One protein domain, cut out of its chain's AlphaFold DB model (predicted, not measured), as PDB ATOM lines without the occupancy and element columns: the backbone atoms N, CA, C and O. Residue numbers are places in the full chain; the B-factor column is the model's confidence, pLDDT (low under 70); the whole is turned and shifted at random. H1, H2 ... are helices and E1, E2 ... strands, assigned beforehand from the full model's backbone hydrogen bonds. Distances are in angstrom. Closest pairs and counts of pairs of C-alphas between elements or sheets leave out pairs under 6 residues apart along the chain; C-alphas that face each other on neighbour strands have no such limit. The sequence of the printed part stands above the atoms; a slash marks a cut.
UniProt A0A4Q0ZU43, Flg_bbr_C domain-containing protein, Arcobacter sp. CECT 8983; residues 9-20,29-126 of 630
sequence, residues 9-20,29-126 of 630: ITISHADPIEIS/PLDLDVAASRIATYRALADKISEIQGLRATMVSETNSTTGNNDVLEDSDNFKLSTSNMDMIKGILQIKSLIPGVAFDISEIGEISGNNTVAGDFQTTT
ATOM      1  N   ILE A   9     219.954 140.968 226.758       64.75
ATOM      2  CA  ILE A   9     221.346 140.870 227.187       64.75
ATOM      3  C   ILE A   9     221.976 142.240 227.022       64.75
ATOM      4  O   ILE A   9     221.866 142.840 225.948       64.75
ATOM      5  N   THR A  10     222.611 142.720 228.085       68.38
ATOM      6  CA  THR A  10     223.379 143.962 228.059       68.38
ATOM      7  C   THR A  10     224.861 143.634 228.116       68.38
ATOM      8  O   THR A  10     225.277 142.720 228.826       68.38
ATOM      9  N   ILE A  11     225.646 144.365 227.334       72.06
ATOM     10  CA  ILE A  11     227.087 144.175 227.176       72.06
ATOM     11  C   ILE A  11     227.776 145.510 227.436       72.06
ATOM     12  O   ILE A  11     227.280 146.515 226.930       72.06
ATOM     13  N   SER A  12     228.912 145.521 228.138       72.44
ATOM     14  CA  SER A  12     229.771 146.706 228.310       72.44
ATOM     15  C   SER A  12     231.219 146.434 227.877       72.44
ATOM     16  O   SER A  12     231.706 145.306 227.988       72.44
ATOM     17  N   HIS A  13     231.907 147.466 227.369       68.25
ATOM     18  CA  HIS A  13     233.290 147.390 226.885       68.25
ATOM     19  C   HIS A  13     234.156 148.552 227.423       68.25
ATOM     20  O   HIS A  13     234.219 149.596 226.786       68.25
ATOM     21  N   ALA A  14     234.898 148.302 228.512       61.44
ATOM     22  CA  ALA A  14     236.008 149.102 229.076       61.44
ATOM     23  C   ALA A  14     235.759 150.605 229.387       61.44
ATOM     24  O   ALA A  14     234.820 151.229 228.915       61.44
ATOM     25  N   ASP A  15     236.663 151.200 230.182       58.94
ATOM     26  CA  ASP A  15     236.556 152.589 230.661       58.94
ATOM     27  C   ASP A  15     236.506 153.634 229.517       58.94
ATOM     28  O   ASP A  15     237.257 153.531 228.531       58.94
ATOM     29  N   PRO A  16     235.690 154.698 229.651       55.66
ATOM     30  CA  PRO A  16     235.478 155.672 228.594       55.66
ATOM     31  C   PRO A  16     236.699 156.583 228.434       55.66
ATOM     32  O   PRO A  16     237.287 157.071 229.399       55.66
ATOM     33  N   ILE A  17     237.059 156.878 227.184       56.84
ATOM     34  CA  ILE A  17     238.024 157.940 226.879       56.84
ATOM     35  C   ILE A  17     237.325 159.281 227.150       56.84
ATOM     36  O   ILE A  17     236.315 159.585 226.513       56.84
ATOM     37  N   GLU A  18     237.839 160.089 228.082       55.03
ATOM     38  CA  GLU A  18     237.278 161.416 228.363       55.03
ATOM     39  C   GLU A  18     237.475 162.357 227.165       55.03
ATOM     40  O   GLU A  18     238.593 162.756 226.837       55.03
ATOM     41  N   ILE A  19     236.373 162.759 226.528       53.62
ATOM     42  CA  ILE A  19     236.381 163.776 225.473       53.62
ATOM     43  C   ILE A  19     235.726 165.042 226.015       53.62
ATOM     44  O   ILE A  19     234.530 165.077 226.292       53.62
ATOM     45  N   SER A  20     236.514 166.106 226.158       51.03
ATOM     46  CA  SER A  20     235.987 167.444 226.427       51.03
ATOM     47  C   SER A  20     235.517 168.072 225.114       51.03
ATOM     48  O   SER A  20     236.291 168.145 224.157       51.03
ATOM     49  N   PRO A  29     242.722 165.727 217.898       59.69
ATOM     50  CA  PRO A  29     243.519 164.920 218.807       59.69
ATOM     51  C   PRO A  29     243.453 163.470 218.333       59.69
ATOM     52  O   PRO A  29     242.376 163.011 217.952       59.69
ATOM     53  N   LEU A  30     244.574 162.747 218.380       58.66
ATOM     54  CA  LEU A  30     244.621 161.307 218.086       58.66
ATOM     55  C   LEU A  30     243.493 160.550 218.821       58.66
ATOM     56  O   LEU A  30     242.928 159.601 218.290       58.66
ATOM     57  N   ASP A  31     243.110 161.045 219.998       63.22
ATOM     58  CA  ASP A  31     242.043 160.509 220.839       63.22
ATOM     59  C   ASP A  31     240.632 160.659 220.233       63.22
ATOM     60  O   ASP A  31     239.790 159.785 220.436       63.22
ATOM     61  N   LEU A  32     240.358 161.704 219.438       68.81
ATOM     62  CA  LEU A  32     239.055 161.890 218.781       68.81
ATOM     63  C   LEU A  32     238.899 160.971 217.562       68.81
ATOM     64  O   LEU A  32     237.817 160.429 217.350       68.81
ATOM     65  N   ASP A  33     239.970 160.753 216.795       73.81
ATOM     66  CA  ASP A  33     239.965 159.787 215.688       73.81
ATOM     67  C   ASP A  33     239.801 158.352 216.212       73.81
ATOM     68  O   ASP A  33     239.031 157.562 215.657       73.81
ATOM     69  N   VAL A  34     240.460 158.028 217.330       74.94
ATOM     70  CA  VAL A  34     240.296 156.740 218.023       74.94
ATOM     71  C   VAL A  34     238.863 156.571 218.533       74.94
ATOM     72  O   VAL A  34     238.256 155.522 218.306       74.94
ATOM     73  N   ALA A  35     238.279 157.599 219.153       74.75
ATOM     74  CA  ALA A  35     236.896 157.557 219.619       74.75
ATOM     75  C   ALA A  35     235.883 157.434 218.469       74.75
ATOM     76  O   ALA A  35     234.957 156.626 218.540       74.75
ATOM     77  N   ALA A  36     236.082 158.173 217.374       78.69
ATOM     78  CA  ALA A  36     235.255 158.073 216.177       78.69
ATOM     79  C   ALA A  36     235.336 156.672 215.547       78.69
ATOM     80  O   ALA A  36     234.312 156.120 215.137       78.69
ATOM     81  N   SER A  37     236.529 156.068 215.527       81.88
ATOM     82  CA  SER A  37     236.718 154.689 215.073       81.88
ATOM     83  C   SER A  37     235.988 153.684 215.970       81.88
ATOM     84  O   SER A  37     235.364 152.767 215.443       81.88
ATOM     85  N   ARG A  38     236.014 153.850 217.300       79.19
ATOM     86  CA  ARG A  38     235.284 152.969 218.232       79.19
ATOM     87  C   ARG A  38     233.768 153.075 218.075       79.19
ATOM     88  O   ARG A  38     233.105 152.049 217.941       79.19
ATOM     89  N   ILE A  39     233.225 154.293 217.990       83.19
ATOM     90  CA  ILE A  39     231.790 154.522 217.739       83.19
ATOM     91  C   ILE A  39     231.347 153.803 216.457       83.19
ATOM     92  O   ILE A  39     230.293 153.163 216.428       83.19
ATOM     93  N   ALA A  40     232.145 153.907 215.389       85.62
ATOM     94  CA  ALA A  40     231.855 153.245 214.121       85.62
ATOM     95  C   ALA A  40     231.859 151.713 214.259       85.62
ATOM     96  O   ALA A  40     230.968 151.056 213.719       85.62
ATOM     97  N   THR A  41     232.807 151.153 215.016       85.88
ATOM     98  CA  THR A  41     232.887 149.714 215.297       85.88
ATOM     99  C   THR A  41     231.660 149.208 216.055       85.88
ATOM    100  O   THR A  41     231.047 148.236 215.613       85.88
ATOM    101  N   TYR A  42     231.243 149.865 217.141       86.69
ATOM    102  CA  TYR A  42     230.077 149.419 217.916       86.69
ATOM    103  C   TYR A  42     228.761 149.581 217.153       86.69
ATOM    104  O   TYR A  42     227.898 148.708 217.231       86.69
ATOM    105  N   ARG A  43     228.623 150.635 216.333       87.44
ATOM    106  CA  ARG A  43     227.472 150.773 215.425       87.44
ATOM    107  C   ARG A  43     227.421 149.623 214.418       87.44
ATOM    108  O   ARG A  43     226.388 148.981 214.281       87.44
ATOM    109  N   ALA A  44     228.547 149.323 213.771       88.25
ATOM    110  CA  ALA A  44     228.629 148.223 212.817       88.25
ATOM    111  C   ALA A  44     228.368 146.854 213.473       88.25
ATOM    112  O   ALA A  44     227.802 145.967 212.836       88.25
ATOM    113  N   LEU A  45     228.767 146.671 214.736       87.31
ATOM    114  CA  LEU A  45     228.460 145.469 215.509       87.31
ATOM    115  C   LEU A  45     226.955 145.352 215.795       87.31
ATOM    116  O   LEU A  45     226.381 144.295 215.544       87.31
ATOM    117  N   ALA A  46     226.310 146.429 216.255       89.00
ATOM    118  CA  ALA A  46     224.865 146.459 216.494       89.00
ATOM    119  C   ALA A  46     224.064 146.132 215.224       89.00
ATOM    120  O   ALA A  46     223.117 145.343 215.265       89.00
ATOM    121  N   ASP A  47     224.475 146.701 214.088       90.31
ATOM    122  CA  ASP A  47     223.835 146.461 212.796       90.31
ATOM    123  C   ASP A  47     223.982 144.989 212.379       90.31
ATOM    124  O   ASP A  47     222.987 144.335 212.076       90.31
ATOM    125  N   LYS A  48     225.191 144.418 212.477       90.94
ATOM    126  CA  LYS A  48     225.434 142.997 212.165       90.94
ATOM    127  C   LYS A  48     224.650 142.035 213.054       90.94
ATOM    128  O   LYS A  48     224.172 141.016 212.566       90.94
ATOM    129  N   ILE A  49     224.521 142.328 214.349       87.75
ATOM    130  CA  ILE A  49     223.714 141.499 215.257       87.75
ATOM    131  C   ILE A  49     222.229 141.612 214.890       87.75
ATOM    132  O   ILE A  49     221.511 140.617 214.930       87.75
ATOM    133  N   SER A  50     221.775 142.798 214.480       89.06
ATOM    134  CA  SER A  50     220.390 143.032 214.050       89.06
ATOM    135  C   SER A  50     220.052 142.435 212.676       89.06
ATOM    136  O   SER A  50     218.877 142.265 212.363       89.06
ATOM    137  N   GLU A  51     221.049 142.113 211.845       90.62
ATOM    138  CA  GLU A  51     220.853 141.373 210.587       90.62
ATOM    139  C   GLU A  51     220.542 139.884 210.818       90.62
ATOM    140  O   GLU A  51     219.982 139.222 209.938       90.62
ATOM    141  N   ILE A  52     220.871 139.341 211.997       86.69
ATOM    142  CA  ILE A  52     220.529 137.965 212.361       86.69
ATOM    143  C   ILE A  52     219.012 137.882 212.559       86.69
ATOM    144  O   ILE A  52     218.434 138.590 213.385       86.69
ATOM    145  N   GLN A  53     218.349 136.994 211.808       81.25
ATOM    146  CA  GLN A  53     216.902 136.815 211.927       81.25
ATOM    147  C   GLN A  53     216.516 136.470 213.365       81.25
ATOM    148  O   GLN A  53     217.029 135.518 213.947       81.25
ATOM    149  N   GLY A  54     215.572 137.234 213.910       79.06
ATOM    150  CA  GLY A  54     215.092 137.014 215.265       79.06
ATOM    151  C   GLY A  54     215.890 137.728 216.352       79.06
ATOM    152  O   GLY A  54     215.569 137.525 217.514       79.06
ATOM    153  N   LEU A  55     216.877 138.566 216.022       84.50
ATOM    154  CA  LEU A  55     217.601 139.397 216.987       84.50
ATOM    155  C   LEU A  55     217.509 140.878 216.615       84.50
ATOM    156  O   LEU A  55     217.382 141.251 215.452       84.50
ATOM    157  N   ARG A  56     217.589 141.740 217.626       86.62
ATOM    158  CA  ARG A  56     217.728 143.185 217.450       86.62
ATOM    159  C   ARG A  56     218.680 143.741 218.494       86.62
ATOM    160  O   ARG A  56     218.412 143.611 219.684       86.62
ATOM    161  N   ALA A  57     219.749 144.388 218.052       88.69
ATOM    162  CA  ALA A  57     220.693 145.079 218.919       88.69
ATOM    163  C   ALA A  57     220.538 146.598 218.799       88.69
ATOM    164  O   ALA A  57     220.346 147.140 217.710       88.69
ATOM    165  N   THR A  58     220.621 147.300 219.925       87.69
ATOM    166  CA  THR A  58     220.530 148.763 219.979       87.69
ATOM    167  C   THR A  58     221.527 149.344 220.969       87.69
ATOM    168  O   THR A  58     221.744 148.764 222.032       87.69
ATOM    169  N   MET A  59     222.085 150.513 220.643       86.56
ATOM    170  CA  MET A  59     222.903 151.289 221.580       86.56
ATOM    171  C   MET A  59     222.025 151.885 222.678       86.56
ATOM    172  O   MET A  59     220.942 152.421 222.403       86.56
ATOM    173  N   VAL A  60     222.507 151.814 223.913       85.06
ATOM    174  CA  VAL A  60     221.783 152.316 225.079       85.06
ATOM    175  C   VAL A  60     222.684 153.147 225.981       85.06
ATOM    176  O   VAL A  60     223.899 152.995 225.984       85.06
ATOM    177  N   SER A  61     222.065 154.038 226.743       83.06
ATOM    178  CA  SER A  61     222.675 154.708 227.882       83.06
ATOM    179  C   SER A  61     222.061 154.159 229.164       83.06
ATOM    180  O   SER A  61     220.841 153.979 229.249       83.06
ATOM    181  N   GLU A  62     222.894 153.961 230.171       78.56
ATOM    182  CA  GLU A  62     222.459 153.693 231.534       78.56
ATOM    183  C   GLU A  62     221.647 154.883 232.085       78.56
ATOM    184  O   GLU A  62     221.873 156.050 231.747       78.56
ATOM    185  N   THR A  63     220.616 154.587 232.866       71.62
ATOM    186  CA  THR A  63     219.701 155.548 233.484       71.62
ATOM    187  C   THR A  63     219.412 155.090 234.912       71.62
ATOM    188  O   THR A  63     218.321 154.602 235.205       71.62
ATOM    189  N   ASN A  64     220.383 155.236 235.813       66.19
ATOM    190  CA  ASN A  64     220.191 154.935 237.228       66.19
ATOM    191  C   ASN A  64     219.997 156.224 238.048       66.19
ATOM    192  O   ASN A  64     220.768 157.179 237.957       66.19
ATOM    193  N   SER A  65     218.926 156.287 238.849       54.62
ATOM    194  CA  SER A  65     218.575 157.484 239.629       54.62
ATOM    195  C   SER A  65     219.342 157.624 240.946       54.62
ATOM    196  O   SER A  65     219.155 158.628 241.631       54.62
ATOM    197  N   THR A  66     220.147 156.628 241.341       56.81
ATOM    198  CA  THR A  66     220.573 156.489 242.748       56.81
ATOM    199  C   THR A  66     222.092 156.544 242.962       56.81
ATOM    200  O   THR A  66     222.524 157.067 243.988       56.81
ATOM    201  N   THR A  67     222.906 156.089 242.005       54.72
ATOM    202  CA  THR A  67     224.386 156.057 242.092       54.72
ATOM    203  C   THR A  67     225.098 156.992 241.108       54.72
ATOM    204  O   THR A  67     226.288 157.257 241.277       54.72
ATOM    205  N   GLY A  68     224.359 157.588 240.164       59.38
ATOM    206  CA  GLY A  68     224.931 158.317 239.028       59.38
ATOM    207  C   GLY A  68     225.517 157.349 238.000       59.38
ATOM    208  O   GLY A  68     225.953 156.277 238.385       59.38
ATOM    209  N   ASN A  69     225.501 157.729 236.719       64.19
ATOM    210  CA  ASN A  69     225.890 156.860 235.603       64.19
ATOM    211  C   ASN A  69     227.370 156.433 235.718       64.19
ATOM    212  O   ASN A  69     228.263 157.145 235.237       64.19
ATOM    213  N   ASN A  70     227.633 155.323 236.398       62.47
ATOM    214  CA  ASN A  70     228.933 154.689 236.539       62.47
ATOM    215  C   ASN A  70     229.041 153.657 235.421       62.47
ATOM    216  O   ASN A  70     228.140 152.870 235.207       62.47
ATOM    217  N   ASP A  71     230.136 153.674 234.668       65.62
ATOM    218  CA  ASP A  71     230.304 152.857 233.454       65.62
ATOM    219  C   ASP A  71     230.563 151.365 233.757       65.62
ATOM    220  O   ASP A  71     231.425 150.719 233.168       65.62
ATOM    221  N   VAL A  72     229.862 150.832 234.755       71.12
ATOM    222  CA  VAL A  72     229.998 149.499 235.319       71.12
ATOM    223  C   VAL A  72     228.639 148.832 235.189       71.12
ATOM    224  O   VAL A  72     227.630 149.377 235.606       71.12
ATOM    225  N   LEU A  73     228.615 147.657 234.567       74.62
ATOM    226  CA  LEU A  73     227.375 146.933 234.327       74.62
ATOM    227  C   LEU A  73     226.867 146.304 235.633       74.62
ATOM    228  O   LEU A  73     227.532 145.430 236.196       74.62
ATOM    229  N   GLU A  74     225.675 146.686 236.091       78.38
ATOM    230  CA  GLU A  74     225.074 146.213 237.341       78.38
ATOM    231  C   GLU A  74     223.666 145.633 237.141       78.38
ATOM    232  O   GLU A  74     222.858 146.148 236.371       78.38
ATOM    233  N   ASP A  75     223.328 144.584 237.905       71.56
ATOM    234  CA  ASP A  75     222.036 143.881 237.784       71.56
ATOM    235  C   ASP A  75     220.816 144.796 238.046       71.56
ATOM    236  O   ASP A  75     219.678 144.437 237.733       71.56
ATOM    237  N   SER A  76     221.032 145.969 238.656       71.75
ATOM    238  CA  SER A  76     220.004 146.973 238.955       71.75
ATOM    239  C   SER A  76     219.825 148.053 237.883       71.75
ATOM    240  O   SER A  76     218.982 148.937 238.062       71.75
ATOM    241  N   ASP A  77     220.608 148.022 236.807       75.62
ATOM    242  CA  ASP A  77     220.635 149.113 235.840       75.62
ATOM    243  C   ASP A  77     219.414 149.139 234.931       75.62
ATOM    244  O   ASP A  77     218.940 148.132 234.401       75.62
ATOM    245  N   ASN A  78     218.929 150.356 234.694       76.38
ATOM    246  CA  ASN A  78     217.918 150.623 233.686       76.38
ATOM    247  C   ASN A  78     218.574 151.254 232.462       76.38
ATOM    248  O   ASN A  78     219.360 152.189 232.581       76.38
ATOM    249  N   PHE A  79     218.186 150.802 231.272       79.94
ATOM    250  CA  PHE A  79     218.761 151.267 230.012       79.94
ATOM    251  C   PHE A  79     217.726 151.991 229.156       79.94
ATOM    252  O   PHE A  79     216.570 151.573 229.043       79.94
ATOM    253  N   LYS A  80     218.154 153.067 228.498       83.44
ATOM    254  CA  LYS A  80     217.353 153.801 227.515       83.44
ATOM    255  C   LYS A  80     218.087 153.853 226.185       83.44
ATOM    256  O   LYS A  80     219.300 154.015 226.146       83.44
ATOM    257  N   LEU A  81     217.343 153.766 225.084       84.31
ATOM    258  CA  LEU A  81     217.891 153.963 223.742       84.31
ATOM    259  C   LEU A  81     218.608 155.315 223.650       84.31
ATOM    260  O   LEU A  81     218.008 156.351 223.954       84.31
ATOM    261  N   SER A  82     219.855 155.296 223.181       81.38
ATOM    262  CA  SER A  82     220.638 156.507 222.942       81.38
ATOM    263  C   SER A  82     221.215 156.527 221.530       81.38
ATOM    264  O   SER A  82     221.642 155.513 220.980       81.38
ATOM    265  N   THR A  83     221.226 157.720 220.939       81.81
ATOM    266  CA  THR A  83     221.902 158.025 219.671       81.81
ATOM    267  C   THR A  83     223.054 159.013 219.866       81.81
ATOM    268  O   THR A  83     223.575 159.544 218.888       81.81
ATOM    269  N   SER A  84     223.410 159.323 221.118       82.38
ATOM    270  CA  SER A  84     224.478 160.266 221.446       82.38
ATOM    271  C   SER A  84     225.844 159.617 221.256       82.38
ATOM    272  O   SER A  84     226.090 158.522 221.756       82.38
ATOM    273  N   ASN A  85     226.768 160.318 220.593       79.06
ATOM    274  CA  ASN A  85     228.135 159.826 220.403       79.06
ATOM    275  C   ASN A  85     228.855 159.569 221.742       79.06
ATOM    276  O   ASN A  85     229.668 158.655 221.809       79.06
ATOM    277  N   MET A  86     228.529 160.324 222.799       74.38
ATOM    278  CA  MET A  86     229.107 160.136 224.138       74.38
ATOM    279  C   MET A  86     228.695 158.810 224.780       74.38
ATOM    280  O   MET A  86     229.516 158.164 225.418       74.38
ATOM    281  N   ASP A  87     227.449 158.382 224.574       77.00
ATOM    282  CA  ASP A  87     226.964 157.096 225.085       77.00
ATOM    283  C   ASP A  87     227.447 155.945 224.196       77.00
ATOM    284  O   ASP A  87     227.729 154.852 224.672       77.00
ATOM    285  N   MET A  88     227.611 156.202 222.896       79.94
ATOM    286  CA  MET A  88     228.125 155.204 221.964       79.94
ATOM    287  C   MET A  88     229.590 154.840 222.212       79.94
ATOM    288  O   MET A  88     229.961 153.700 221.956       79.94
ATOM    289  N   ILE A  89     230.419 155.773 222.697       76.44
ATOM    290  CA  ILE A  89     231.829 155.499 223.037       76.44
ATOM    291  C   ILE A  89     231.949 154.451 224.144       76.44
ATOM    292  O   ILE A  89     232.904 153.682 224.121       76.44
ATOM    293  N   LYS A  90     230.972 154.394 225.054       76.31
ATOM    294  CA  LYS A  90     230.922 153.433 226.165       76.31
ATOM    295  C   LYS A  90     230.625 151.999 225.718       76.31
ATOM    296  O   LYS A  90     230.744 151.058 226.488       76.31
ATOM    297  N   GLY A  91     230.189 151.812 224.468       78.06
ATOM    298  CA  GLY A  91     230.011 150.480 223.893       78.06
ATOM    299  C   GLY A  91     228.901 149.640 224.533       78.06
ATOM    300  O   GLY A  91     228.916 148.419 224.359       78.06
ATOM    301  N   ILE A  92     227.943 150.270 225.233       81.25
ATOM    302  CA  ILE A  92     226.832 149.553 225.864       81.25
ATOM    303  C   ILE A  92     225.787 149.163 224.817       81.25
ATOM    304  O   ILE A  92     225.171 150.009 224.153       81.25
ATOM    305  N   LEU A  93     225.583 147.856 224.680       85.75
ATOM    306  CA  LEU A  93     224.693 147.251 223.694       85.75
ATOM    307  C   LEU A  93     223.603 146.450 224.389       85.75
ATOM    308  O   LEU A  93     223.897 145.569 225.191       85.75
ATOM    309  N   GLN A  94     222.353 146.715 224.015       85.69
ATOM    310  CA  GLN A  94     221.201 145.918 224.413       85.69
ATOM    311  C   GLN A  94     220.784 145.018 223.248       85.69
ATOM    312  O   GLN A  94     220.404 145.527 222.192       85.69
ATOM    313  N   ILE A  95     220.823 143.700 223.435       85.38
ATOM    314  CA  ILE A  95     220.386 142.715 222.439       85.38
ATOM    315  C   ILE A  95     219.076 142.086 222.897       85.38
ATOM    316  O   ILE A  95     218.981 141.582 224.015       85.38
ATOM    317  N   LYS A  96     218.078 142.097 222.013       79.25
ATOM    318  CA  LYS A  96     216.746 141.532 222.231       79.25
ATOM    319  C   LYS A  96     216.457 140.398 221.257       79.25
ATOM    320  O   LYS A  96     216.663 140.557 220.054       79.25
ATOM    321  N   SER A  97     215.931 139.286 221.770       78.94
ATOM    322  CA  SER A  97     215.323 138.243 220.932       78.94
ATOM    323  C   SER A  97     213.931 138.677 220.473       78.94
ATOM    324  O   SER A  97     213.110 139.097 221.280       78.94
ATOM    325  N   LEU A  98     213.670 138.562 219.175       76.00
ATOM    326  CA  LEU A  98     212.377 138.796 218.533       76.00
ATOM    327  C   LEU A  98     211.589 137.494 218.314       76.00
ATOM    328  O   LEU A  98     210.462 137.550 217.829       76.00
ATOM    329  N   ILE A  99     212.174 136.329 218.628       65.56
ATOM    330  CA  ILE A  99     211.496 135.030 218.545       65.56
ATOM    331  C   ILE A  99     211.013 134.655 219.954       65.56
ATOM    332  O   ILE A  99     211.847 134.367 220.822       65.56
ATOM    333  N   PRO A 100     209.689 134.636 220.203       61.56
ATOM    334  CA  PRO A 100     209.142 134.275 221.506       61.56
ATOM    335  C   PRO A 100     209.622 132.892 221.965       61.56
ATOM    336  O   PRO A 100     209.641 131.937 221.188       61.56
ATOM    337  N   GLY A 101     210.020 132.784 223.235       58.72
ATOM    338  CA  GLY A 101     210.399 131.514 223.863       58.72
ATOM    339  C   GLY A 101     211.789 130.967 223.505       58.72
ATOM    340  O   GLY A 101     212.211 129.986 224.114       58.72
ATOM    341  N   VAL A 102     212.537 131.595 222.590       58.62
ATOM    342  CA  VAL A 102     213.892 131.152 222.222       58.62
ATOM    343  C   VAL A 102     214.942 131.990 222.954       58.62
ATOM    344  O   VAL A 102     215.033 133.207 222.779       58.62
ATOM    345  N   ALA A 103     215.730 131.322 223.802       61.00
ATOM    346  CA  ALA A 103     216.913 131.894 224.436       61.00
ATOM    347  C   ALA A 103     218.102 131.868 223.470       61.00
ATOM    348  O   ALA A 103     218.255 130.912 222.713       61.00
ATOM    349  N   PHE A 104     218.971 132.866 223.559       68.38
ATOM    350  CA  PHE A 104     220.338 132.767 223.070       68.38
ATOM    351  C   PHE A 104     221.261 133.132 224.230       68.38
ATOM    352  O   PHE A 104     220.938 134.029 225.008       68.38
ATOM    353  N   ASP A 105     222.371 132.415 224.350       70.69
ATOM    354  CA  ASP A 105     223.365 132.638 225.392       70.69
ATOM    355  C   ASP A 105     224.614 133.245 224.753       70.69
ATOM    356  O   ASP A 105     225.017 132.852 223.654       70.69
ATOM    357  N   ILE A 106     225.231 134.203 225.440       74.31
ATOM    358  CA  ILE A 106     226.542 134.729 225.062       74.31
ATOM    359  C   ILE A 106     227.567 134.085 225.987       74.31
ATOM    360  O   ILE A 106     227.452 134.179 227.204       74.31
ATOM    361  N   SER A 107     228.540 133.385 225.407       75.31
ATOM    362  CA  SER A 107     229.566 132.672 226.173       75.31
ATOM    363  C   SER A 107     230.785 133.531 226.492       75.31
ATOM    364  O   SER A 107     231.446 133.302 227.499       75.31
ATOM    365  N   GLU A 108     231.120 134.478 225.616       77.88
ATOM    366  CA  GLU A 108     232.311 135.313 225.728       77.88
ATOM    367  C   GLU A 108     232.108 136.616 224.959       77.88
ATOM    368  O   GLU A 108     231.454 136.638 223.912       77.88
ATOM    369  N   ILE A 109     232.701 137.689 225.477       80.88
ATOM    370  CA  ILE A 109     232.721 139.001 224.850       80.88
ATOM    371  C   ILE A 109     234.127 139.562 224.970       80.88
ATOM    372  O   ILE A 109     234.767 139.460 226.015       80.88
ATOM    373  N   GLY A 110     234.605 140.182 223.897       77.56
ATOM    374  CA  GLY A 110     235.852 140.919 223.940       77.56
ATOM    375  C   GLY A 110     236.033 141.831 222.741       77.56
ATOM    376  O   GLY A 110     235.568 141.548 221.634       77.56
ATOM    377  N   GLU A 111     236.747 142.925 222.969       79.75
ATOM    378  CA  GLU A 111     237.221 143.809 221.917       79.75
ATOM    379  C   GLU A 111     238.626 143.379 221.490       79.75
ATOM    380  O   GLU A 111     239.531 143.235 222.316       79.75
ATOM    381  N   ILE A 112     238.817 143.187 220.184       80.19
ATOM    382  CA  ILE A 112     240.119 142.858 219.605       80.19
ATOM    383  C   ILE A 112     240.621 144.075 218.835       80.19
ATOM    384  O   ILE A 112     240.028 144.482 217.837       80.19
ATOM    385  N   SER A 113     241.758 144.616 219.268       76.69
ATOM    386  CA  SER A 113     242.458 145.692 218.572       76.69
ATOM    387  C   SER A 113     243.896 145.267 218.285       76.69
ATOM    388  O   SER A 113     244.741 145.160 219.179       76.69
ATOM    389  N   GLY A 114     244.174 144.962 217.015       80.31
ATOM    390  CA  GLY A 114     245.459 144.406 216.587       80.31
ATOM    391  C   GLY A 114     245.724 143.031 217.211       80.31
ATOM    392  O   GLY A 114     245.044 142.063 216.887       80.31
ATOM    393  N   ASN A 115     246.726 142.949 218.091       79.81
ATOM    394  CA  ASN A 115     247.124 141.727 218.803       79.81
ATOM    395  C   ASN A 115     246.625 141.666 220.258       79.81
ATOM    396  O   ASN A 115     246.944 140.704 220.955       79.81
ATOM    397  N   ASN A 116     245.886 142.679 220.721       74.81
ATOM    398  CA  ASN A 116     245.387 142.756 222.090       74.81
ATOM    399  C   ASN A 116     243.893 142.425 222.127       74.81
ATOM    400  O   ASN A 116     243.119 142.993 221.354       74.81
ATOM    401  N   THR A 117     243.506 141.554 223.058       77.50
ATOM    402  CA  THR A 117     242.108 141.242 223.372       77.50
ATOM    403  C   THR A 117     241.795 141.781 224.761       77.50
ATOM    404  O   THR A 117     242.486 141.439 225.722       77.50
ATOM    405  N   VAL A 118     240.772 142.622 224.862       77.44
ATOM    406  CA  VAL A 118     240.208 143.087 226.135       77.44
ATOM    407  C   VAL A 118     238.892 142.349 226.337       77.44
ATOM    408  O   VAL A 118     238.023 142.424 225.472       77.44
ATOM    409  N   ALA A 119     238.759 141.607 227.436       79.31
ATOM    410  CA  ALA A 119     237.510 140.929 227.775       79.31
ATOM    411  C   ALA A 119     236.434 141.962 228.154       79.31
ATOM    412  O   ALA A 119     236.744 142.944 228.827       79.31
ATOM    413  N   GLY A 120     235.204 141.746 227.692       75.56
ATOM    414  CA  GLY A 120     234.031 142.550 228.040       75.56
ATOM    415  C   GLY A 120     233.115 141.818 229.019       75.56
ATOM    416  O   GLY A 120     233.187 140.594 229.149       75.56
ATOM    417  N   ASP A 121     232.231 142.573 229.667       78.69
ATOM    418  CA  ASP A 121     231.253 142.052 230.623       78.69
ATOM    419  C   ASP A 121     229.871 141.905 229.973       78.69
ATOM    420  O   ASP A 121     229.498 142.672 229.077       78.69
ATOM    421  N   PHE A 122     229.088 140.927 230.441       81.75
ATOM    422  CA  PHE A 122     227.690 140.755 230.048       81.75
ATOM    423  C   PHE A 122     226.789 140.393 231.216       81.75
ATOM    424  O   PHE A 122     227.188 139.694 232.145       81.75
ATOM    425  N   GLN A 123     225.533 140.810 231.102       72.94
ATOM    426  CA  GLN A 123     224.455 140.406 231.992       72.94
ATOM    427  C   GLN A 123     223.251 139.946 231.187       72.94
ATOM    428  O   GLN A 123     222.842 140.579 230.209       72.94
ATOM    429  N   THR A 124     222.655 138.847 231.641       69.44
ATOM    430  CA  THR A 124     221.462 138.264 231.037       69.44
ATOM    431  C   THR A 124     220.281 138.490 231.966       69.44
ATOM    432  O   THR A 124     220.193 137.874 233.026       69.44
ATOM    433  N   THR A 125     219.323 139.314 231.545       60.69
ATOM    434  CA  THR A 125     218.046 139.447 232.260       60.69
ATOM    435  C   THR A 125     217.057 138.426 231.694       60.69
ATOM    436  O   THR A 125     216.427 138.613 230.652       60.69
ATOM    437  N   THR A 126     216.947 137.272 232.355       50.59
ATOM    438  CA  THR A 126     216.032 136.183 231.977       50.59
ATOM    439  C   THR A 126     214.674 136.323 232.662       50.59
ATOM    440  O   THR A 126     214.251 135.440 233.402       50.59
TER     441      THR A 126
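Overview. This is residues 9 to 20 and 29 to 126 of the 630 residues of the protein "Flg_bbr_C domain-containing protein" of Arcobacter sp. CECT 8983 (UniProt A0A4Q0ZU43). A strongly twisted sheet of five strands has the long helix H1 over one face, where H1 covers the sheet with residues 42 to 50. A small two-strand hairpin, E5 and E6, lies beyond the sheet and runs on into its edge strand E7, while the short helix H2 grazes the sheet and packs on H1. The printed part has 110 residues, with two named helices and seven named strands in the order E1 H1 E2 E3 H2 E4 E5 E6 E7. The five-strand sheet has the order E3 - E2 - E4 - E1 - E7, antiparallel throughout, and the class is mixed, helices and strands. The whole is compact, with a radius of gyration of the C-alphas of 14.2 A and spans of 47 by 36 by 24 A.

Along the chain. In the large sheet, E3 is residues 79 to 81, E2 residues 55 to 62 with a length of 21.0 A, E4 residues 93 to 97, E1 residues 9 to 12 and E7 residues 121 to 125. E1 begins with C-alpha 9 at (221.346, 140.870, 227.187), and E7 ends with C-alpha 125 at (218.046, 139.447, 232.260). H1, residues 30 to 50, is 30.6 A long, from C-alpha 30 at (244.621, 161.307, 218.086). H2 is residues 85 to 89, E5 residues 110 to 113 and E6 residues 116 to 119.

Arrangement. E2 bends by 56 degrees at residue 59; its residues 55 to 59 pair with E4, N 56 and O 96 being 2.9 A apart, and its residues 60 to 62 with E3, N 61 and O 80 being 2.8 A apart. E2 and E3 form a hairpin. E4 and E1 have N 11 and O 93 at 3.0 A, and E1 and E7 have N 10 and O 123 at 3.0 A. H1 is on the sheet at a height of 7.9 A, over E2 and along the strands, at 25 degrees to E2 on the local plane; together they make two layers, a helix on one face of a sheet. The closest C-alphas of H1 and E2 are those of Ser 50 and Arg 56, 4.3 A. H2 only grazes the sheet and touches H1 at residues 35 to 43 alone, the closest C-alphas being those of Ile 39 and Ile 89, 5.4 A. E3, H2 and E4 form a split strand-helix-strand unit, two strands of one sheet joined through a helix, with E2 between them in the sheet, and its crossover is right-handed. The hairpin E5 and E6, with N 111 and O 118 at 2.9 A, is apart from H1; E6 runs on into E7 at 30 degrees. In H1 and H2 every O i to N i+4 pair is within hydrogen-bond range.

Size, cuts and confidence. The two C-alphas farthest apart, those of Pro 29 and Gly 101, are 47.3 A apart. Residues 21 to 28 are not printed, and C-alphas 20 and 29 are 11.0 A apart across the cut. The links E2 to E3, residues 63 to 78, and E4 to E5, residues 98 to 109, are long. The mean pLDDT of the printed part is 74.8, and it is under 70 at 31 residues, among them 13 to 20, 64 to 71 and 99 to 104.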